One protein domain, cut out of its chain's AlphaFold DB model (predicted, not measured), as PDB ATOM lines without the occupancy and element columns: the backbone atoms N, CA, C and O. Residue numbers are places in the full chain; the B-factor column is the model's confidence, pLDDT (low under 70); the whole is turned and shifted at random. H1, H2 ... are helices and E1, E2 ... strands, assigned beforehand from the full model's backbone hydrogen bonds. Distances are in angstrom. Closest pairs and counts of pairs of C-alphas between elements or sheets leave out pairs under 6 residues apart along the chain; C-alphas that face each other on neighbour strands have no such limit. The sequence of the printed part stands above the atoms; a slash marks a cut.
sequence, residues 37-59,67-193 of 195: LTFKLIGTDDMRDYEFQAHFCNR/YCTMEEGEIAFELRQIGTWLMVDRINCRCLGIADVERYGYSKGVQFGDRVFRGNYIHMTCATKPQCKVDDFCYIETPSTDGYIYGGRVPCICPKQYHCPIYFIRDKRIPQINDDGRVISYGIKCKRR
ATOM      1  N   LEU A  37      51.210  -2.595 -17.046       93.81
ATOM      2  CA  LEU A  37      49.875  -3.047 -17.438       93.81
ATOM      3  C   LEU A  37      49.623  -4.404 -16.808       93.81
ATOM      4  O   LEU A  37      50.382  -5.334 -17.080       93.81
ATOM      5  N   THR A  38      48.551  -4.530 -16.034       94.25
ATOM      6  CA  THR A  38      48.125  -5.812 -15.463       94.25
ATOM      7  C   THR A  38      46.922  -6.350 -16.222       94.25
ATOM      8  O   THR A  38      45.942  -5.635 -16.432       94.25
ATOM      9  N   PHE A  39      46.983  -7.612 -16.639       94.62
ATOM     10  CA  PHE A  39      45.945  -8.220 -17.458       94.62
ATOM     11  C   PHE A  39      45.828  -9.735 -17.301       94.62
ATOM     12  O   PHE A  39      46.745 -10.407 -16.829       94.62
ATOM     13  N   LYS A  40      44.694 -10.276 -17.748       93.75
ATOM     14  CA  LYS A  40      44.430 -11.711 -17.872       93.75
ATOM     15  C   LYS A  40      44.308 -12.087 -19.336       93.75
ATOM     16  O   LYS A  40      43.711 -11.367 -20.128       93.75
ATOM     17  N   LEU A  41      44.871 -13.234 -19.691       92.56
ATOM     18  CA  LEU A  41      44.696 -13.817 -21.015       92.56
ATOM     19  C   LEU A  41      43.770 -15.027 -20.929       92.56
ATOM     20  O   LEU A  41      43.596 -15.634 -19.874       92.56
ATOM     21  N   ILE A  42      43.206 -15.404 -22.071       91.75
ATOM     22  CA  ILE A  42      42.421 -16.626 -22.222       91.75
ATOM     23  C   ILE A  42      43.047 -17.514 -23.294       91.75
ATOM     24  O   ILE A  42      43.910 -17.079 -24.055       91.75
ATOM     25  N   GLY A  43      42.574 -18.754 -23.388       86.06
ATOM     26  CA  GLY A  43      42.788 -19.582 -24.572       86.06
ATOM     27  C   GLY A  43      43.322 -20.984 -24.309       86.06
ATOM     28  O   GLY A  43      43.123 -21.869 -25.145       86.06
ATOM     29  N   THR A  44      43.956 -21.200 -23.159       85.06
ATOM     30  CA  THR A  44      44.368 -22.520 -22.664       85.06
ATOM     31  C   THR A  44      43.897 -22.721 -21.224       85.06
ATOM     32  O   THR A  44      43.438 -21.778 -20.577       85.06
ATOM     33  N   ASP A  45      43.975 -23.965 -20.753       82.88
ATOM     34  CA  ASP A  45      43.617 -24.354 -19.386       82.88
ATOM     35  C   ASP A  45      44.435 -23.558 -18.352       82.88
ATOM     36  O   ASP A  45      43.875 -22.839 -17.524       82.88
ATOM     37  N   ASP A  46      45.761 -23.578 -18.503       77.31
ATOM     38  CA  ASP A  46      46.692 -22.946 -17.566       77.31
ATOM     39  C   ASP A  46      46.565 -21.414 -17.549       77.31
ATOM     40  O   ASP A  46      46.663 -20.789 -16.496       77.31
ATOM     41  N   MET A  47      46.292 -20.783 -18.702       79.75
ATOM     42  CA  MET A  47      46.203 -19.318 -18.813       79.75
ATOM     43  C   MET A  47      45.124 -18.707 -17.915       79.75
ATOM     44  O   MET A  47      45.266 -17.555 -17.513       79.75
ATOM     45  N   ARG A  48      44.073 -19.461 -17.560       74.38
ATOM     46  CA  ARG A  48      42.980 -18.952 -16.717       74.38
ATOM     47  C   ARG A  48      43.431 -18.594 -15.301       74.38
ATOM     48  O   ARG A  48      42.790 -17.742 -14.674       74.38
ATOM     49  N   ASP A  49      44.483 -19.245 -14.818       72.81
ATOM     50  CA  ASP A  49      44.989 -19.089 -13.455       72.81
ATOM     51  C   ASP A  49      46.053 -17.995 -13.337       72.81
ATOM     52  O   ASP A  49      46.459 -17.658 -12.224       72.81
ATOM     53  N   TYR A  50      46.497 -17.430 -14.463       83.69
ATOM     54  CA  TYR A  50      47.578 -16.457 -14.480       83.69
ATOM     55  C   TYR A  50      47.078 -15.033 -14.676       83.69
ATOM     56  O   TYR A  50      46.308 -14.710 -15.581       83.69
ATOM     57  N   GLU A  51      47.605 -14.164 -13.827       90.81
ATOM     58  CA  GLU A  51      47.676 -12.737 -14.077       90.81
ATOM     59  C   GLU A  51      49.038 -12.440 -14.690       90.81
ATOM     60  O   GLU A  51      50.054 -13.033 -14.321       90.81
ATOM     61  N   PHE A  52      49.055 -11.516 -15.638       91.50
ATOM     62  CA  PHE A  52      50.255 -11.052 -16.308       91.50
ATOM     63  C   PHE A  52      50.445  -9.580 -15.980       91.50
ATOM     64  O   PHE A  52      49.477  -8.820 -15.932       91.50
ATOM     65  N   GLN A  53      51.695  -9.168 -15.792       91.75
ATOM     66  CA  GLN A  53      52.044  -7.760 -15.708       91.75
ATOM     67  C   GLN A  53      53.160  -7.456 -16.702       91.75
ATOM     68  O   GLN A  53      54.239  -8.046 -16.637       91.75
ATOM     69  N   ALA A  54      52.901  -6.546 -17.637       91.69
ATOM     70  CA  ALA A  54      53.923  -6.001 -18.521       91.69
ATOM     71  C   ALA A  54      54.541  -4.765 -17.864       91.69
ATOM     72  O   ALA A  54      53.814  -3.888 -17.404       91.69
ATOM     73  N   HIS A  55      55.871  -4.709 -17.817       90.81
ATOM     74  CA  HIS A  55      56.642  -3.636 -17.183       90.81
ATOM     75  C   HIS A  55      57.401  -2.839 -18.236       90.81
ATOM     76  O   HIS A  55      57.944  -3.412 -19.184       90.81
ATOM     77  N   PHE A  56      57.477  -1.525 -18.042       89.12
ATOM     78  CA  PHE A  56      58.063  -0.599 -19.005       89.12
ATOM     79  C   PHE A  56      59.109   0.296 -18.340       89.12
ATOM     80  O   PHE A  56      58.982   0.701 -17.187       89.12
ATOM     81  N   CYS A  57      60.159   0.646 -19.086       86.88
ATOM     82  CA  CYS A  57      61.212   1.543 -18.597       86.88
ATOM     83  C   CYS A  57      60.666   2.942 -18.262       86.88
ATOM     84  O   CYS A  57      61.010   3.549 -17.241       86.88
ATOM     85  N   ASN A  58      59.768   3.423 -19.123       86.31
ATOM     86  CA  ASN A  58      59.166   4.746 -19.072       86.31
ATOM     87  C   ASN A  58      57.667   4.657 -18.795       86.31
ATOM     88  O   ASN A  58      57.066   3.586 -18.871       86.31
ATOM     89  N   ARG A  59      57.071   5.806 -18.468       88.69
ATOM     90  CA  ARG A  59      55.621   5.907 -18.312       88.69
ATOM     91  C   ARG A  59      54.946   5.553 -19.633       88.69
ATOM     92  O   ARG A  59      55.323   6.095 -20.667       88.69
ATOM     93  N   TYR A  67      41.106   7.876 -17.654       94.12
ATOM     94  CA  TYR A  67      40.655   6.572 -17.168       94.12
ATOM     95  C   TYR A  67      39.554   6.021 -18.082       94.12
ATOM     96  O   TYR A  67      38.806   6.789 -18.701       94.12
ATOM     97  N   CYS A  68      39.504   4.700 -18.219       95.06
ATOM     98  CA  CYS A  68      38.470   4.029 -18.999       95.06
ATOM     99  C   CYS A  68      37.092   4.221 -18.345       95.06
ATOM    100  O   CYS A  68      36.995   4.254 -17.116       95.06
ATOM    101  N   THR A  69      36.046   4.378 -19.158       94.62
ATOM    102  CA  THR A  69      34.659   4.509 -18.681       94.62
ATOM    103  C   THR A  69      34.089   3.167 -18.232       94.62
ATOM    104  O   THR A  69      33.100   3.152 -17.507       94.62
ATOM    105  N   MET A  70      34.747   2.059 -18.604       92.25
ATOM    106  CA  MET A  70      34.303   0.681 -18.347       92.25
ATOM    107  C   MET A  70      33.020   0.327 -19.110       92.25
ATOM    108  O   MET A  70      32.319  -0.617 -18.746       92.25
ATOM    109  N   GLU A  71      32.730   1.068 -20.180       92.31
ATOM    110  CA  GLU A  71      31.654   0.749 -21.113       92.31
ATOM    111  C   GLU A  71      31.974  -0.525 -21.905       92.31
ATOM    112  O   GLU A  71      33.132  -0.831 -22.212       92.31
ATOM    113  N   GLU A  72      30.933  -1.283 -22.252       88.31
ATOM    114  CA  GLU A  72      31.090  -2.502 -23.042       88.31
ATOM    115  C   GLU A  72      31.719  -2.190 -24.409       88.31
ATOM    116  O   GLU A  72      31.299  -1.278 -25.120       88.31
ATOM    117  N   GLY A  73      32.748  -2.955 -24.783       89.19
ATOM    118  CA  GLY A  73      33.466  -2.770 -26.044       89.19
ATOM    119  C   GLY A  73      34.528  -1.665 -26.027       89.19
ATOM    120  O   GLY A  73      35.273  -1.537 -27.004       89.19
ATOM    121  N   GLU A  74      34.663  -0.899 -24.936       95.62
ATOM    122  CA  GLU A  74      35.754   0.063 -24.784       95.62
ATOM    123  C   GLU A  74      37.105  -0.670 -24.720       95.62
ATOM    124  O   GLU A  74      37.357  -1.488 -23.830       95.62
ATOM    125  N   ILE A  75      37.998  -0.359 -25.664       97.31
ATOM    126  CA  ILE A  75      39.353  -0.919 -25.692       97.31
ATOM    127  C   ILE A  75      40.289  -0.011 -24.906       97.31
ATOM    128  O   ILE A  75      40.571   1.106 -25.336       97.31
ATOM    129  N   ALA A  76      40.841  -0.524 -23.812       96.75
ATOM    130  CA  ALA A  76      41.824   0.164 -22.990       96.75
ATOM    131  C   ALA A  76      43.199   0.221 -23.660       96.75
ATOM    132  O   ALA A  76      43.804   1.288 -23.771       96.75
ATOM    133  N   PHE A  77      43.678  -0.923 -24.141       96.88
ATOM    134  CA  PHE A  77      44.952  -1.045 -24.841       96.88
ATOM    135  C   PHE A  77      44.964  -2.287 -25.729       96.88
ATOM    136  O   PHE A  77      44.118  -3.175 -25.613       96.88
ATOM    137  N   GLU A  78      45.932  -2.338 -26.632       97.50
ATOM    138  CA  GLU A  78      46.130  -3.431 -27.570       97.50
ATOM    139  C   GLU A  78      47.508  -4.055 -27.361       97.50
ATOM    140  O   GLU A  78      48.525  -3.358 -27.298       97.50
ATOM    141  N   LEU A  79      47.531  -5.381 -27.257       96.56
ATOM    142  CA  LEU A  79      48.748  -6.176 -27.267       96.56
ATOM    143  C   LEU A  79      48.888  -6.860 -28.623       96.56
ATOM    144  O   LEU A  79      47.965  -7.515 -29.099       96.56
ATOM    145  N   ARG A  80      50.074  -6.794 -29.211       95.56
ATOM    146  CA  ARG A  80      50.437  -7.567 -30.389       95.56
ATOM    147  C   ARG A  80      51.261  -8.780 -29.987       95.56
ATOM    148  O   ARG A  80      52.311  -8.647 -29.353       95.56
ATOM    149  N   GLN A  81      50.810  -9.958 -30.400       91.56
ATOM    150  CA  GLN A  81      51.558 -11.195 -30.247       91.56
ATOM    151  C   GLN A  81      52.498 -11.419 -31.437       91.56
ATOM    152  O   GLN A  81      52.063 -11.445 -32.589       91.56
ATOM    153  N   ILE A  82      53.788 -11.621 -31.157       88.44
ATOM    154  CA  ILE A  82      54.811 -11.978 -32.151       88.44
ATOM    155  C   ILE A  82      55.567 -13.212 -31.655       88.44
ATOM    156  O   ILE A  82      56.380 -13.142 -30.738       88.44
ATOM    157  N   GLY A  83      55.273 -14.377 -32.237       85.12
ATOM    158  CA  GLY A  83      55.764 -15.653 -31.711       85.12
ATOM    159  C   GLY A  83      55.281 -15.871 -30.271       85.12
ATOM    160  O   GLY A  83      54.080 -15.905 -30.012       85.12
ATOM    161  N   THR A  84      56.220 -15.987 -29.333       80.44
ATOM    162  CA  THR A  84      55.963 -16.111 -27.884       80.44
ATOM    163  C   THR A  84      55.935 -14.768 -27.140       80.44
ATOM    164  O   THR A  84      55.963 -14.736 -25.910       80.44
ATOM    165  N   TRP A  85      55.947 -13.648 -27.865       85.06
ATOM    166  CA  TRP A  85      56.130 -12.311 -27.309       85.06
ATOM    167  C   TRP A  85      54.812 -11.559 -27.324       85.06
ATOM    168  O   TRP A  85      54.061 -11.669 -28.288       85.06
ATOM    169  N   LEU A  86      54.575 -10.755 -26.291       89.75
ATOM    170  CA  LEU A  86      53.482  -9.793 -26.227       89.75
ATOM    171  C   LEU A  86      54.087  -8.401 -26.119       89.75
ATOM    172  O   LEU A  86      54.876  -8.134 -25.212       89.75
ATOM    173  N   MET A  87      53.739  -7.532 -27.057       90.25
ATOM    174  CA  MET A  87      54.175  -6.139 -27.079       90.25
ATOM    175  C   MET A  87      52.958  -5.237 -27.023       90.25
ATOM    176  O   MET A  87      51.934  -5.559 -27.614       90.25
ATOM    177  N   VAL A  88      53.063  -4.106 -26.333       92.69
ATOM    178  CA  VAL A  88      52.012  -3.088 -26.398       92.69
ATOM    179  C   VAL A  88      52.101  -2.395 -27.745       92.69
ATOM    180  O   VAL A  88      53.159  -1.881 -28.095       92.69
ATOM    181  N   ASP A  89      50.993  -2.401 -28.477       93.06
ATOM    182  CA  ASP A  89      50.873  -1.732 -29.774       93.06
ATOM    183  C   ASP A  89      50.218  -0.355 -29.614       93.06
ATOM    184  O   ASP A  89      50.695   0.644 -30.151       93.06
ATOM    185  N   ARG A  90      49.160  -0.274 -28.796       93.31
ATOM    186  CA  ARG A  90      48.399   0.960 -28.566       93.31
ATOM    187  C   ARG A  90      47.857   1.045 -27.145       93.31
ATOM    188  O   ARG A  90      47.478   0.035 -26.563       93.31
ATOM    189  N   ILE A  91      47.751   2.266 -26.620       94.56
ATOM    190  CA  ILE A  91      47.052   2.592 -25.368       94.56
ATOM    191  C   ILE A  91      46.016   3.671 -25.676       94.56
ATOM    192  O   ILE A  91      46.340   4.648 -26.342       94.56
ATOM    193  N   ASN A  92      44.785   3.493 -25.196       94.75
ATOM    194  CA  ASN A  92      43.684   4.438 -25.392       94.75
ATOM    195  C   ASN A  92      43.227   5.064 -24.063       94.75
ATOM    196  O   ASN A  92      42.930   6.257 -24.007       94.75
ATOM    197  N   CYS A  93      43.170   4.276 -22.985       94.31
ATOM    198  CA  CYS A  93      42.784   4.746 -21.653       94.31
ATOM    199  C   CYS A  93      43.424   3.898 -20.540       94.31
ATOM    200  O   CYS A  93      44.055   2.871 -20.795       94.31
ATOM    201  N   ARG A  94      43.314   4.370 -19.294       93.19
ATOM    202  CA  ARG A  94      43.928   3.754 -18.106       93.19
ATOM    203  C   ARG A  94      42.939   2.844 -17.382       93.19
ATOM    204  O   ARG A  94      41.869   3.313 -16.986       93.19
ATOM    205  N   CYS A  95      43.327   1.595 -17.127       92.19
ATOM    206  CA  CYS A  95      42.613   0.733 -16.184       92.19
ATOM    207  C   CYS A  95      43.046   1.037 -14.743       92.19
ATOM    208  O   CYS A  95      44.227   1.240 -14.477       92.19
ATOM    209  N   LEU A  96      42.095   1.033 -13.804       89.62
ATOM    210  CA  LEU A  96      42.398   1.040 -12.364       89.62
ATOM    211  C   LEU A  96      42.686  -0.375 -11.833       89.62
ATOM    212  O   LEU A  96      43.435  -0.549 -10.869       89.62
ATOM    213  N   GLY A  97      42.088  -1.379 -12.475       90.88
ATOM    214  CA  GLY A  97      42.225  -2.789 -12.141       90.88
ATOM    215  C   GLY A  97      42.890  -3.602 -13.247       90.88
ATOM    216  O   GLY A  97      43.599  -3.080 -14.105       90.88
ATOM    217  N   ILE A  98      42.641  -4.905 -13.198       93.31
ATOM    218  CA  ILE A  98      43.169  -5.887 -14.140       93.31
ATOM    219  C   ILE A  98      42.327  -5.853 -15.412       93.31
ATOM    220  O   ILE A  98      41.107  -5.946 -15.332       93.31
ATOM    221  N   ALA A  99      42.976  -5.738 -16.569       95.38
ATOM    222  CA  ALA A  99      42.281  -5.775 -17.846       95.38
ATOM    223  C   ALA A  99      41.973  -7.214 -18.287       95.38
ATOM    224  O   ALA A  99      42.821  -8.105 -18.177       95.38
ATOM    225  N   ASP A 100      40.788  -7.413 -18.850       95.56
ATOM    226  CA  ASP A 100      40.359  -8.664 -19.468       95.56
ATOM    227  C   ASP A 100      40.414  -8.556 -20.996       95.56
ATOM    228  O   ASP A 100      40.500  -7.468 -21.572       95.56
ATOM    229  N   VAL A 101      40.383  -9.700 -21.677       96.25
ATOM    230  CA  VAL A 101      40.339  -9.720 -23.140       96.25
ATOM    231  C   VAL A 101      38.941  -9.339 -23.625       96.25
ATOM    232  O   VAL A 101      37.964  -9.995 -23.275       96.25
ATOM    233  N   GLU A 102      38.855  -8.327 -24.486       97.19
ATOM    234  CA  GLU A 102      37.625  -7.957 -25.196       97.19
ATOM    235  C   GLU A 102      37.469  -8.765 -26.485       97.19
ATOM    236  O   GLU A 102      36.413  -9.327 -26.775       97.19
ATOM    237  N   ARG A 103      38.534  -8.812 -27.291       96.88
ATOM    238  CA  ARG A 103      38.539  -9.464 -28.605       96.88
ATOM    239  C   ARG A 103      39.949  -9.787 -29.075       96.88
ATOM    240  O   ARG A 103      40.917  -9.150 -28.659       96.88
ATOM    241  N   TYR A 104      40.036 -10.729 -30.004       97.06
ATOM    242  CA  TYR A 104      41.239 -11.009 -30.776       97.06
ATOM    243  C   TYR A 104      41.044 -10.576 -32.227       97.06
ATOM    244  O   TYR A 104      40.002 -10.847 -32.818       97.06
ATOM    245  N   GLY A 105      42.059  -9.934 -32.798       96.19
ATOM    246  CA  GLY A 105      42.155  -9.578 -34.210       96.19
ATOM    247  C   GLY A 105      43.182 -10.438 -34.945       96.19
ATOM    248  O   GLY A 105      44.209 -10.840 -34.378       96.19
ATOM    249  N   TYR A 106      42.895 -10.730 -36.213       94.75
ATOM    250  CA  TYR A 106      43.714 -11.544 -37.108       94.75
ATOM    251  C   TYR A 106      44.338 -10.655 -38.176       94.75
ATOM    252  O   TYR A 106      43.660  -9.914 -38.879       94.75
ATOM    253  N   SER A 107      45.652 -10.767 -38.337       91.44
ATOM    254  CA  SER A 107      46.403 -10.063 -39.385       91.44
ATOM    255  C   SER A 107      46.026 -10.485 -40.807       91.44
ATOM    256  O   SER A 107      46.310  -9.754 -41.754       91.44
ATOM    257  N   LYS A 108      45.419 -11.664 -40.970       92.12
ATOM    258  CA  LYS A 108      44.924 -12.199 -42.241       92.12
ATOM    259  C   LYS A 108      43.582 -12.880 -42.009       92.12
ATOM    260  O   LYS A 108      43.416 -13.543 -40.984       92.12
ATOM    261  N   GLY A 109      42.680 -12.751 -42.978       91.94
ATOM    262  CA  GLY A 109      41.406 -13.461 -42.976       91.94
ATOM    263  C   GLY A 109      41.623 -14.975 -42.920       91.94
ATOM    264  O   GLY A 109      42.498 -15.507 -43.606       91.94
ATOM    265  N   VAL A 110      40.844 -15.660 -42.083       92.06
ATOM    266  CA  VAL A 110      40.844 -17.125 -41.967       92.06
ATOM    267  C   VAL A 110      39.527 -17.697 -42.449       92.06
ATOM    268  O   VAL A 110      38.480 -17.055 -42.341       92.06
ATOM    269  N   GLN A 111      39.575 -18.917 -42.970       90.44
ATOM    270  CA  GLN A 111      38.361 -19.659 -43.291       90.44
ATOM    271  C   GLN A 111      37.837 -20.369 -42.043       90.44
ATOM    272  O   GLN A 111      38.598 -20.728 -41.144       90.44
ATOM    273  N   PHE A 112      36.535 -20.652 -41.997       84.38
ATOM    274  CA  PHE A 112      35.937 -21.384 -40.874       84.38
ATOM    275  C   PHE A 112      36.583 -22.769 -40.659       84.38
ATOM    276  O   PHE A 112      36.693 -23.235 -39.524       84.38
ATOM    277  N   GLY A 113      37.049 -23.416 -41.734       85.38
ATOM    278  CA  GLY A 113      37.723 -24.715 -41.686       85.38
ATOM    279  C   GLY A 113      39.162 -24.667 -41.160       85.38
ATOM    280  O   GLY A 113      39.749 -25.719 -40.896       85.38
ATOM    281  N   ASP A 114      39.747 -23.477 -40.976       87.94
ATOM    282  CA  ASP A 114      41.139 -23.350 -40.548       87.94
ATOM    283  C   ASP A 114      41.338 -23.874 -39.128       87.94
ATOM    284  O   ASP A 114      40.795 -23.361 -38.154       87.94
ATOM    285  N   ARG A 115      42.199 -24.873 -38.967       86.94
ATOM    286  CA  ARG A 115      42.406 -25.534 -37.667       86.94
ATOM    287  C   ARG A 115      43.268 -24.743 -36.682       86.94
ATOM    288  O   ARG A 115      43.434 -25.175 -35.542       86.94
ATOM    289  N   VAL A 116      43.845 -23.627 -37.123       85.94
ATOM    290  CA  VAL A 116      44.836 -22.848 -36.375       85.94
ATOM    291  C   VAL A 116      44.246 -21.502 -35.988       85.94
ATOM    292  O   VAL A 116      43.734 -20.767 -36.830       85.94
ATOM    293  N   PHE A 117      44.363 -21.167 -34.709       89.06
ATOM    294  CA  PHE A 117      44.033 -19.843 -34.213       89.06
ATOM    295  C   PHE A 117      45.091 -18.830 -34.659       89.06
ATOM    296  O   PHE A 117      46.285 -19.054 -34.462       89.06
ATOM    297  N   ARG A 118      44.654 -17.721 -35.267       90.00
ATOM    298  CA  ARG A 118      45.539 -16.670 -35.802       90.00
ATOM    299  C   ARG A 118      45.412 -15.328 -35.074       90.00
ATOM    300  O   ARG A 118      45.865 -14.314 -35.600       90.00
ATOM    301  N   GLY A 119      44.824 -15.324 -33.875       89.44
ATOM    302  CA  GLY A 119      44.783 -14.159 -32.988       89.44
ATOM    303  C   GLY A 119      46.179 -13.641 -32.701       89.44
ATOM    304  O   GLY A 119      46.950 -14.311 -32.024       89.44
ATOM    305  N   ASN A 120      46.498 -12.461 -33.226       93.62
ATOM    306  CA  ASN A 120      47.794 -11.821 -33.011       93.62
ATOM    307  C   ASN A 120      47.674 -10.358 -32.569       93.62
ATOM    308  O   ASN A 120      48.687  -9.760 -32.218       93.62
ATOM    309  N   TYR A 121      46.466  -9.801 -32.577       96.88
ATOM    310  CA  TYR A 121      46.119  -8.557 -31.900       96.88
ATOM    311  C   TYR A 121      45.146  -8.904 -30.779       96.88
ATOM    312  O   TYR A 121      44.162  -9.600 -31.011       96.88
ATOM    313  N   ILE A 122      45.440  -8.485 -29.558       97.25
ATOM    314  CA  ILE A 122      44.660  -8.790 -28.361       97.25
ATOM    315  C   ILE A 122      44.191  -7.455 -27.812       97.25
ATOM    316  O   ILE A 122      44.986  -6.661 -27.311       97.25
ATOM    317  N   HIS A 123      42.900  -7.190 -27.945       97.88
ATOM    318  CA  HIS A 123      42.308  -5.953 -27.475       97.88
ATOM    319  C   HIS A 123      41.822  -6.176 -26.052       97.88
ATOM    320  O   HIS A 123      41.036  -7.090 -25.793       97.88
ATOM    321  N   MET A 124      42.300  -5.338 -25.146       97.75
ATOM    322  CA  MET A 124      42.073  -5.460 -23.716       97.75
ATOM    323  C   MET A 124      41.067  -4.407 -23.268       97.75
ATOM    324  O   MET A 124      41.097  -3.278 -23.757       97.75
ATOM    325  N   THR A 125      40.196  -4.758 -22.331       97.50
ATOM    326  CA  THR A 125      39.194  -3.861 -21.748       97.50
ATOM    327  C   THR A 125      39.310  -3.839 -20.229       97.50
ATOM    328  O   THR A 125      39.765  -4.805 -19.619       97.50
ATOM    329  N   CYS A 126      38.890  -2.735 -19.612       95.81
ATOM    330  CA  CYS A 126      38.689  -2.675 -18.163       95.81
ATOM    331  C   CYS A 126      37.234  -2.981 -17.767       95.81
ATOM    332  O   CYS A 126      36.919  -2.950 -16.580       95.81
ATOM    333  N   ALA A 127      36.340  -3.206 -18.737       94.38
ATOM    334  CA  ALA A 127      34.957  -3.563 -18.467       94.38
ATOM    335  C   ALA A 127      34.880  -4.984 -17.894       94.38
ATOM    336  O   ALA A 127      35.463  -5.924 -18.437       94.38
ATOM    337  N   THR A 128      34.130  -5.147 -16.806       89.31
ATOM    338  CA  THR A 128      33.914  -6.462 -16.198       89.31
ATOM    339  C   THR A 128      33.091  -7.335 -17.135       89.31
ATOM    340  O   THR A 128      31.969  -6.990 -17.504       89.31
ATOM    341  N   LYS A 129      33.621  -8.508 -17.476       91.25
ATOM    342  CA  LYS A 129      32.900  -9.496 -18.278       91.25
ATOM    343  C   LYS A 129      32.074 -10.430 -17.385       91.25
ATOM    344  O   LYS A 129      32.590 -10.921 -16.376       91.25
ATOM    345  N   PRO A 130      30.808 -10.718 -17.739       94.56
ATOM    346  CA  PRO A 130      29.996 -11.663 -16.986       94.56
ATOM    347  C   PRO A 130      30.580 -13.076 -17.075       94.56
ATOM    348  O   PRO A 130      31.332 -13.414 -17.991       94.56
ATOM    349  N   GLN A 131      30.212 -13.931 -16.128       95.44
ATOM    350  CA  GLN A 131      30.574 -15.343 -16.173       95.44
ATOM    351  C   GLN A 131      29.692 -16.090 -17.185       95.44
ATOM    352  O   GLN A 131      28.477 -15.907 -17.191       95.44
ATOM    353  N   CYS A 132      30.290 -16.952 -18.014       96.69
ATOM    354  CA  CYS A 132      29.547 -17.739 -19.001       96.69
ATOM    355  C   CYS A 132      28.599 -18.750 -18.336       96.69
ATOM    356  O   CYS A 132      29.000 -19.476 -17.416       96.69
ATOM    357  N   LYS A 133      27.377 -18.852 -18.863       95.44
ATOM    358  CA  LYS A 133      26.426 -19.945 -18.616       95.44
ATOM    359  C   LYS A 133      26.781 -21.173 -19.465       95.44
ATOM    360  O   LYS A 133      27.659 -21.123 -20.323       95.44
ATOM    361  N   VAL A 134      26.094 -22.291 -19.220       86.38
ATOM    362  CA  VAL A 134      26.366 -23.593 -19.868       86.38
ATOM    363  C   VAL A 134      26.256 -23.525 -21.397       86.38
ATOM    364  O   VAL A 134      27.054 -24.148 -22.099       86.38
ATOM    365  N   ASP A 135      25.306 -22.745 -21.908       88.62
ATOM    366  CA  ASP A 135      25.053 -22.628 -23.346       88.62
ATOM    367  C   ASP A 135      25.713 -21.427 -24.015       88.62
ATOM    368  O   ASP A 135      25.665 -21.315 -25.241       88.62
ATOM    369  N   ASP A 136      26.396 -20.588 -23.239       96.00
ATOM    370  CA  ASP A 136      27.064 -19.411 -23.771       96.00
ATOM    371  C   ASP A 136      28.314 -19.800 -24.572       96.00
ATOM    372  O   ASP A 136      29.073 -20.721 -24.235       96.00
ATOM    373  N   PHE A 137      28.570 -19.035 -25.628       97.00
ATOM    374  CA  PHE A 137      29.844 -19.067 -26.331       97.00
ATOM    375  C   PHE A 137      30.825 -18.126 -25.637       97.00
ATOM    376  O   PHE A 137      30.576 -16.932 -25.535       97.00
ATOM    377  N   CYS A 138      31.966 -18.648 -25.192       96.12
ATOM    378  CA  CYS A 138      33.030 -17.848 -24.582       96.12
ATOM    379  C   CYS A 138      33.861 -17.076 -25.613       96.12
ATOM    380  O   CYS A 138      34.619 -16.178 -25.252       96.12
ATOM    381  N   TYR A 139      33.734 -17.430 -26.891       97.06
ATOM    382  CA  TYR A 139      34.360 -16.734 -28.003       97.06
ATOM    383  C   TYR A 139      33.459 -16.813 -29.231       97.06
ATOM    384  O   TYR A 139      32.933 -17.887 -29.531       97.06
ATOM    385  N   ILE A 140      33.267 -15.686 -29.913       96.81
ATOM    386  CA  ILE A 140      32.385 -15.575 -31.079       96.81
ATOM    387  C   ILE A 140      33.141 -14.891 -32.213       96.81
ATOM    388  O   ILE A 140      33.590 -13.757 -32.065       96.81
ATOM    389  N   GLU A 141      33.239 -15.568 -33.348       96.06
ATOM    390  CA  GLU A 141      33.792 -15.057 -34.597       96.06
ATOM    391  C   GLU A 141      32.653 -14.725 -35.562       96.06
ATOM    392  O   GLU A 141      31.806 -15.571 -35.846       96.06
ATOM    393  N   THR A 142      32.635 -13.508 -36.097       94.62
ATOM    394  CA  THR A 142      31.650 -13.097 -37.104       94.62
ATOM    395  C   THR A 142      32.348 -13.007 -38.459       94.62
ATOM    396  O   THR A 142      33.323 -12.259 -38.574       94.62
ATOM    397  N   PRO A 143      31.900 -13.767 -39.475       93.06
ATOM    398  CA  PRO A 143      32.407 -13.624 -40.833       93.06
ATOM    399  C   PRO A 143      32.184 -12.207 -41.359       93.06
ATOM    400  O   PRO A 143      31.145 -11.594 -41.112       93.06
ATOM    401  N   SER A 144      33.164 -11.700 -42.092       92.25
ATOM    402  CA  SER A 144      33.046 -10.465 -42.856       92.25
ATOM    403  C   SER A 144      32.257 -10.710 -44.151       92.25
ATOM    404  O   SER A 144      31.901 -11.841 -44.488       92.25
ATOM    405  N   THR A 145      31.971  -9.642 -44.896       88.69
ATOM    406  CA  THR A 145      31.220  -9.685 -46.161       88.69
ATOM    407  C   THR A 145      31.918 -10.489 -47.261       88.69
ATOM    408  O   THR A 145      31.254 -10.984 -48.168       88.69
ATOM    409  N   ASP A 146      33.238 -10.655 -47.169       90.38
ATOM    410  CA  ASP A 146      34.064 -11.487 -48.052       90.38
ATOM    411  C   ASP A 146      34.077 -12.978 -47.650       90.38
ATOM    412  O   ASP A 146      34.752 -13.788 -48.284       90.38
ATOM    413  N   GLY A 147      33.344 -13.353 -46.594       88.56
ATOM    414  CA  GLY A 147      33.272 -14.715 -46.065       88.56
ATOM    415  C   GLY A 147      34.456 -15.120 -45.182       88.56
ATOM    416  O   GLY A 147      34.441 -16.218 -44.620       88.56
ATOM    417  N   TYR A 148      35.462 -14.256 -45.015       94.12
ATOM    418  CA  TYR A 148      36.603 -14.512 -44.140       94.12
ATOM    419  C   TYR A 148      36.350 -14.007 -42.719       94.12
ATOM    420  O   TYR A 148      35.608 -13.059 -42.471       94.12
ATOM    421  N   ILE A 149      37.012 -14.640 -41.756       94.38
ATOM    422  CA  ILE A 149      36.989 -14.241 -40.350       94.38
ATOM    423  C   ILE A 149      38.269 -13.458 -40.051       94.38
ATOM    424  O   ILE A 149      39.369 -13.950 -40.300       94.38
ATOM    425  N   TYR A 150      38.137 -12.265 -39.471       95.56
ATOM    426  CA  TYR A 150      39.268 -11.391 -39.115       95.56
ATOM    427  C   TYR A 150      39.473 -11.241 -37.606       95.56
ATOM    428  O   TYR A 150      40.300 -10.449 -37.158       95.56
ATOM    429  N   GLY A 151      38.720 -11.987 -36.806       95.56
ATOM    430  CA  GLY A 151      38.805 -11.931 -35.360       95.56
ATOM    431  C   GLY A 151      37.546 -12.456 -34.696       95.56
ATOM    432  O   GLY A 151      36.620 -12.935 -35.353       95.56
ATOM    433  N   GLY A 152      37.510 -12.326 -33.378       95.81
ATOM    434  CA  GLY A 152      36.362 -12.703 -32.574       95.81
ATOM    435  C   GLY A 152      36.360 -12.014 -31.220       95.81
ATOM    436  O   GLY A 152      37.385 -11.528 -30.741       95.81
ATOM    437  N   ARG A 153      35.180 -11.950 -30.612       97.12
ATOM    438  CA  ARG A 153      34.915 -11.282 -29.334       97.12
ATOM    439  C   ARG A 153      34.789 -12.278 -28.190       97.12
ATOM    440  O   ARG A 153      34.373 -13.417 -28.402       97.12
ATOM    441  N   VAL A 154      35.086 -11.816 -26.983       96.94
ATOM    442  CA  VAL A 154      34.932 -12.549 -25.722       96.94
ATOM    443  C   VAL A 154      33.749 -11.934 -24.961       96.94
ATOM    444  O   VAL A 154      33.900 -10.900 -24.307       96.94
ATOM    445  N   PRO A 155      32.537 -12.505 -25.068       96.12
ATOM    446  CA  PRO A 155      31.356 -11.937 -24.418       96.12
ATOM    447  C   PRO A 155      31.306 -12.238 -22.913       96.12
ATOM    448  O   PRO A 155      30.683 -11.497 -22.161       96.12
ATOM    449  N   CYS A 156      31.947 -13.318 -22.466       95.75
ATOM    450  CA  CYS A 156      31.902 -13.782 -21.085       95.75
ATOM    451  C   CYS A 156      33.183 -14.539 -20.711       95.75
ATOM    452  O   CYS A 156      33.911 -15.037 -21.574       95.75
ATOM    453  N   ILE A 157      33.442 -14.663 -19.411       94.00
ATOM    454  CA  ILE A 157      34.578 -15.414 -18.870       94.00
ATOM    455  C   ILE A 157      34.107 -16.782 -18.393       94.00
ATOM    456  O   ILE A 157      33.150 -16.900 -17.625       94.00
ATOM    457  N   CYS A 158      34.803 -17.840 -18.809       94.31
ATOM    458  CA  CYS A 158      34.465 -19.189 -18.369       94.31
ATOM    459  C   CYS A 158      34.565 -19.338 -16.832       94.31
ATOM    460  O   CYS A 158      35.494 -18.790 -16.218       94.31
ATOM    461  N   PRO A 159      33.652 -20.117 -16.211       92.75
ATOM    462  CA  PRO A 159      33.738 -20.503 -14.803       92.75
ATOM    463  C   PRO A 159      35.081 -21.144 -14.446       92.75
ATOM    464  O   PRO A 159      35.722 -21.743 -15.299       92.75
ATOM    465  N   LYS A 160      35.472 -21.114 -13.165       88.56
ATOM    466  CA  LYS A 160      36.787 -21.599 -12.691       88.56
ATOM    467  C   LYS A 160      37.122 -23.046 -13.095       88.56
ATOM    468  O   LYS A 160      38.292 -23.367 -13.284       88.56
ATOM    469  N   GLN A 161      36.120 -23.919 -13.221       90.12
ATOM    470  CA  GLN A 161      36.288 -25.327 -13.616       90.12
ATOM    471  C   GLN A 161      36.416 -25.521 -15.139       90.12
ATOM    472  O   GLN A 161      36.571 -26.652 -15.605       90.12
ATOM    473  N   TYR A 162      36.339 -24.437 -15.911       92.69
ATOM    474  CA  TYR A 162      36.335 -24.422 -17.367       92.69
ATOM    475  C   TYR A 162      37.320 -23.373 -17.912       92.69
ATOM    476  O   TYR A 162      37.730 -22.447 -17.217       92.69
ATOM    477  N   HIS A 163      37.688 -23.495 -19.183       93.00
ATOM    478  CA  HIS A 163      38.469 -22.497 -19.914       93.00
ATOM    479  C   HIS A 163      37.904 -22.312 -21.324       93.00
ATOM    480  O   HIS A 163      37.215 -23.191 -21.844       93.00
ATOM    481  N   CYS A 164      38.198 -21.172 -21.955       93.81
ATOM    482  CA  CYS A 164      37.838 -20.940 -23.353       93.81
ATOM    483  C   CYS A 164      38.974 -21.445 -24.255       93.81
ATOM    484  O   CYS A 164      40.070 -20.894 -24.177       93.81
ATOM    485  N   PRO A 165      38.788 -22.494 -25.073       92.94
ATOM    486  CA  PRO A 165      39.904 -23.216 -25.682       92.94
ATOM    487  C   PRO A 165      40.315 -22.674 -27.066       92.94
ATOM    488  O   PRO A 165      40.447 -23.454 -28.016       92.94
ATOM    489  N   ILE A 166      40.501 -21.355 -27.200       92.44
ATOM    490  CA  ILE A 166      40.702 -20.704 -28.510       92.44
ATOM    491  C   ILE A 166      42.045 -21.054 -29.164       92.44
ATOM    492  O   ILE A 166      42.087 -21.217 -30.374       92.44
ATOM    493  N   TYR A 167      43.131 -21.278 -28.409       88.88
ATOM    494  CA  TYR A 167      44.418 -21.683 -29.013       88.88
ATOM    495  C   TYR A 167      44.387 -23.104 -29.588       88.88
ATOM    496  O   TYR A 167      45.221 -23.469 -30.410       88.88
ATOM    497  N   PHE A 168      43.384 -23.894 -29.202       84.69
ATOM    498  CA  PHE A 168      43.130 -25.234 -29.719       84.69
ATOM    499  C   PHE A 168      41.799 -25.269 -30.478       84.69
ATOM    500  O   PHE A 168      40.995 -26.170 -30.245       84.69
ATOM    501  N   ILE A 169      41.542 -24.284 -31.344       83.81
ATOM    502  CA  ILE A 169      40.256 -24.092 -32.042       83.81
ATOM    503  C   ILE A 169      39.841 -25.245 -32.969       83.81
ATOM    504  O   ILE A 169      38.678 -25.324 -33.352       83.81
ATOM    505  N   ARG A 170      40.773 -26.137 -33.325       83.81
ATOM    506  CA  ARG A 170      40.564 -27.265 -34.243       83.81
ATOM    507  C   ARG A 170      39.219 -27.970 -34.025       83.81
ATOM    508  O   ARG A 170      39.009 -28.574 -32.976       83.81
ATOM    509  N   ASP A 171      38.369 -27.907 -35.049       82.00
ATOM    510  CA  ASP A 171      37.049 -28.547 -35.130       82.00
ATOM    511  C   ASP A 171      36.056 -28.113 -34.018       82.00
ATOM    512  O   ASP A 171      35.045 -28.770 -33.792       82.00
ATOM    513  N   LYS A 172      36.318 -26.995 -33.314       85.88
ATOM    514  CA  LYS A 172      35.481 -26.477 -32.204       85.88
ATOM    515  C   LYS A 172      34.550 -25.330 -32.583       85.88
ATOM    516  O   LYS A 172      33.782 -24.889 -31.731       85.88
ATOM    517  N   ARG A 173      34.640 -24.814 -33.810       91.44
ATOM    518  CA  ARG A 173      33.735 -23.766 -34.296       91.44
ATOM    519  C   ARG A 173      32.338 -24.344 -34.467       91.44
ATOM    520  O   ARG A 173      32.141 -25.254 -35.266       91.44
ATOM    521  N   ILE A 174      31.381 -23.791 -33.735       93.88
ATOM    522  CA  ILE A 174      29.971 -24.167 -33.809       93.88
ATOM    523  C   ILE A 174      29.249 -23.073 -34.606       93.88
ATOM    524  O   ILE A 174      29.215 -21.935 -34.137       93.88
ATOM    525  N   PRO A 175      28.709 -23.364 -35.804       93.94
ATOM    526  CA  PRO A 175      27.997 -22.362 -36.587       93.94
ATOM    527  C   PRO A 175      26.704 -21.942 -35.881       93.94
ATOM    528  O   PRO A 175      25.932 -22.783 -35.423       93.94
ATOM    529  N   GLN A 176      26.461 -20.636 -35.824       93.62
ATOM    530  CA  GLN A 176      25.161 -20.060 -35.503       93.62
ATOM    531  C   GLN A 176      24.459 -19.697 -36.805       93.62
ATOM    532  O   GLN A 176      25.020 -18.976 -37.632       93.62
ATOM    533  N   ILE A 177      23.244 -20.203 -36.976       93.19
ATOM    534  CA  ILE A 177      22.450 -20.062 -38.194       93.19
ATOM    535  C   ILE A 177      21.243 -19.169 -37.884       93.19
ATOM    536  O   ILE A 177      20.662 -19.292 -36.806       93.19
ATOM    537  N   ASN A 178      20.906 -18.248 -38.787       91.75
ATOM    538  CA  ASN A 178      19.674 -17.460 -38.702       91.75
ATOM    539  C   ASN A 178      18.469 -18.229 -39.278       91.75
ATOM    540  O   ASN A 178      18.625 -19.313 -39.836       91.75
ATOM    541  N   ASP A 179      17.275 -17.640 -39.200       91.69
ATOM    542  CA  ASP A 179      16.037 -18.265 -39.691       91.69
ATOM    543  C   ASP A 179      16.075 -18.602 -41.198       91.69
ATOM    544  O   ASP A 179      15.437 -19.556 -41.637       91.69
ATOM    545  N   ASP A 180      16.892 -17.888 -41.983       90.62
ATOM    546  CA  ASP A 180      17.090 -18.128 -43.422       90.62
ATOM    547  C   ASP A 180      18.088 -19.260 -43.736       90.62
ATOM    548  O   ASP A 180      18.459 -19.468 -44.895       90.62
ATOM    549  N   GLY A 181      18.610 -19.959 -42.725       88.19
ATOM    550  CA  GLY A 181      19.606 -21.014 -42.919       88.19
ATOM    551  C   GLY A 181      21.033 -20.505 -43.174       88.19
ATOM    552  O   GLY A 181      21.922 -21.297 -43.492       88.19
ATOM    553  N   ARG A 182      21.292 -19.197 -43.030       88.94
ATOM    554  CA  ARG A 182      22.617 -18.589 -43.235       88.94
ATOM    555  C   ARG A 182      23.419 -18.554 -41.943       88.94
ATOM    556  O   ARG A 182      22.908 -18.199 -40.883       88.94
ATOM    557  N   VAL A 183      24.712 -18.859 -42.040       90.50
ATOM    558  CA  VAL A 183      25.632 -18.739 -40.905       90.50
ATOM    559  C   VAL A 183      25.907 -17.264 -40.616       90.50
ATOM    560  O   VAL A 183      26.420 -16.550 -41.474       90.50
ATOM    561  N   ILE A 184      25.595 -16.824 -39.398       93.44
ATOM    562  CA  ILE A 184      25.809 -15.446 -38.927       93.44
ATOM    563  C   ILE A 184      27.027 -15.314 -38.009       93.44
ATOM    564  O   ILE A 184      27.583 -14.226 -37.865       93.44
ATOM    565  N   SER A 185      27.460 -16.405 -37.376       95.56
ATOM    566  CA  SER A 185      28.673 -16.423 -36.558       95.56
ATOM    567  C   SER A 185      29.172 -17.851 -36.318       95.56
ATOM    568  O   SER A 185      28.468 -18.827 -36.588       95.56
ATOM    569  N   TYR A 186      30.380 -17.971 -35.775       95.38
ATOM    570  CA  TYR A 186      30.929 -19.205 -35.234       95.38
ATOM    571  C   TYR A 186      31.267 -19.019 -33.757       95.38
ATOM    572  O   TYR A 186      32.054 -18.147 -33.389       95.38
ATOM    573  N   GLY A 187      30.688 -19.857 -32.905       95.56
ATOM    574  CA  GLY A 187      30.907 -19.838 -31.466       95.56
ATOM    575  C   GLY A 187      31.860 -20.933 -30.989       95.56
ATOM    576  O   GLY A 187      31.955 -22.005 -31.586       95.56
ATOM    577  N   ILE A 188      32.535 -20.688 -29.867       95.38
ATOM    578  CA  ILE A 188      33.296 -21.689 -29.112       95.38
ATOM    579  C   ILE A 188      32.756 -21.722 -27.687       95.38
ATOM    580  O   ILE A 188      32.664 -20.685 -27.029       95.38
ATOM    581  N   LYS A 189      32.399 -22.912 -27.197       95.31
ATOM    582  CA  LYS A 189      31.935 -23.109 -25.817       95.31
ATOM    583  C   LYS A 189      33.103 -23.297 -24.847       95.31
ATOM    584  O   LYS A 189      34.188 -23.756 -25.219       95.31
ATOM    585  N   CYS A 190      32.853 -22.985 -23.578       94.31
ATOM    586  CA  CYS A 190      33.769 -23.314 -22.493       94.31
ATOM    587  C   CYS A 190      34.021 -24.830 -22.432       94.31
ATOM    588  O   CYS A 190      33.096 -25.636 -22.542       94.31
ATOM    589  N   LYS A 191      35.274 -25.230 -22.209       92.50
ATOM    590  CA  LYS A 191      35.676 -26.632 -22.044       92.50
ATOM    591  C   LYS A 191      36.098 -26.891 -20.604       92.50
ATOM    592  O   LYS A 191      36.819 -26.084 -20.021       92.50
ATOM    593  N   ARG A 192      35.656 -28.017 -20.034       91.38
ATOM    594  CA  ARG A 192      36.059 -28.439 -18.686       91.38
ATOM    595  C   ARG A 192      37.576 -28.627 -18.632       91.38
ATOM    596  O   ARG A 192      38.177 -29.121 -19.587       91.38
ATOM    597  N   ARG A 193      38.174 -28.198 -17.526       86.81
ATOM    598  CA  ARG A 193      39.609 -28.332 -17.253       86.81
ATOM    599  C   ARG A 193      39.962 -29.788 -16.947       86.81
ATOM    600  O   ARG A 193      39.175 -30.480 -16.295       86.81
TER     601      ARG A 193
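This is residues 37 to 59 and 67 to 193 of the 195 residues of the protein "DUF5731 domain-containing protein" of Schistosoma mansoni (UniProt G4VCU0). One long, strongly twisted sheet of four hairpins set side by side, E3 and E4, E5 and E6, E7 and E8, E9 and E10, runs through the domain. A small two-strand sheet, E1 and E2, lies over the part of it with E3, E4 and E6, and the short helix H1 joins those two strands. The printed part has 150 residues, with E1, H1, E2 and then E3 to E10 along it; the large sheet's order is E4, E3, E6, E5, E8, E7, E10, E9, and both sheets are antiparallel. The class is mostly strand, with under half of the residues in named elements. The whole is compact, with a radius of gyration of the C-alphas of 15.4 A, yet elongated, spanning 52 by 34 by 30 A.

Start at E1, residues 37 to 40, and find its antiparallel neighbour E2, residues 51 to 55, where N 39 and O 52 are 2.9 A apart. Between them H1, residues 46 to 49, is not on the large sheet; it is too short for an O i to N i+4 pair, and its one O i to N i+3 pair is within hydrogen-bond range. Next comes the hairpin of E3, residues 77 to 82, and edge strand E4, residues 85 to 91, with N 80 and O 87 at 2.7 A. In the hairpin of E5, residues 100 to 110, and E6, residues 119 to 125, N 105 and O 121 are 2.8 A apart. E5 bends by 82 degrees at residue 107, and the closest C-alphas of E1 and E5, Lys 40 and Asp 100, are 5.3 A apart. E6 is also the neighbour of E3, with N 122 and O 79 at 2.7 A. In the hairpin of E7, residues 137 to 143, and E8, residues 149 to 153, N 153 and O 140 are 2.8 A apart; E8 pairs with E5 through N 106 and O 150, 2.8 A. The last hairpin joins edge strand E9, residues 174 to 177, to E10, residues 183 to 189, with N 176 and O 185 at 2.8 A; N 141 of E7 and O 186 of E10 are 2.8 A apart.

Find C-alpha 37 at (49.875, -3.047, -17.438), where E1 begins. E5, the longest strand by residues, runs 24.0 A from C-alpha 100 at (40.359, -8.664, -19.468). E4 is 17.6 A long, E3 16.4 A, E6 16.2 A and E7 15.7 A; E10 runs 16.9 A to C-alpha 189 at (31.935, -23.109, -25.817).

Look for the two C-alphas farthest apart at Cys 57 and Asp 180, 54.3 A. Residues 60 to 66 are not printed, and C-alphas 59 and 67 are 15.0 A apart across the cut. The links E6 to E7 and E8 to E9 are long; in the second, residues 162 to 163 pair antiparallel with 191 to 192. No printed residue has a pLDDT under 70.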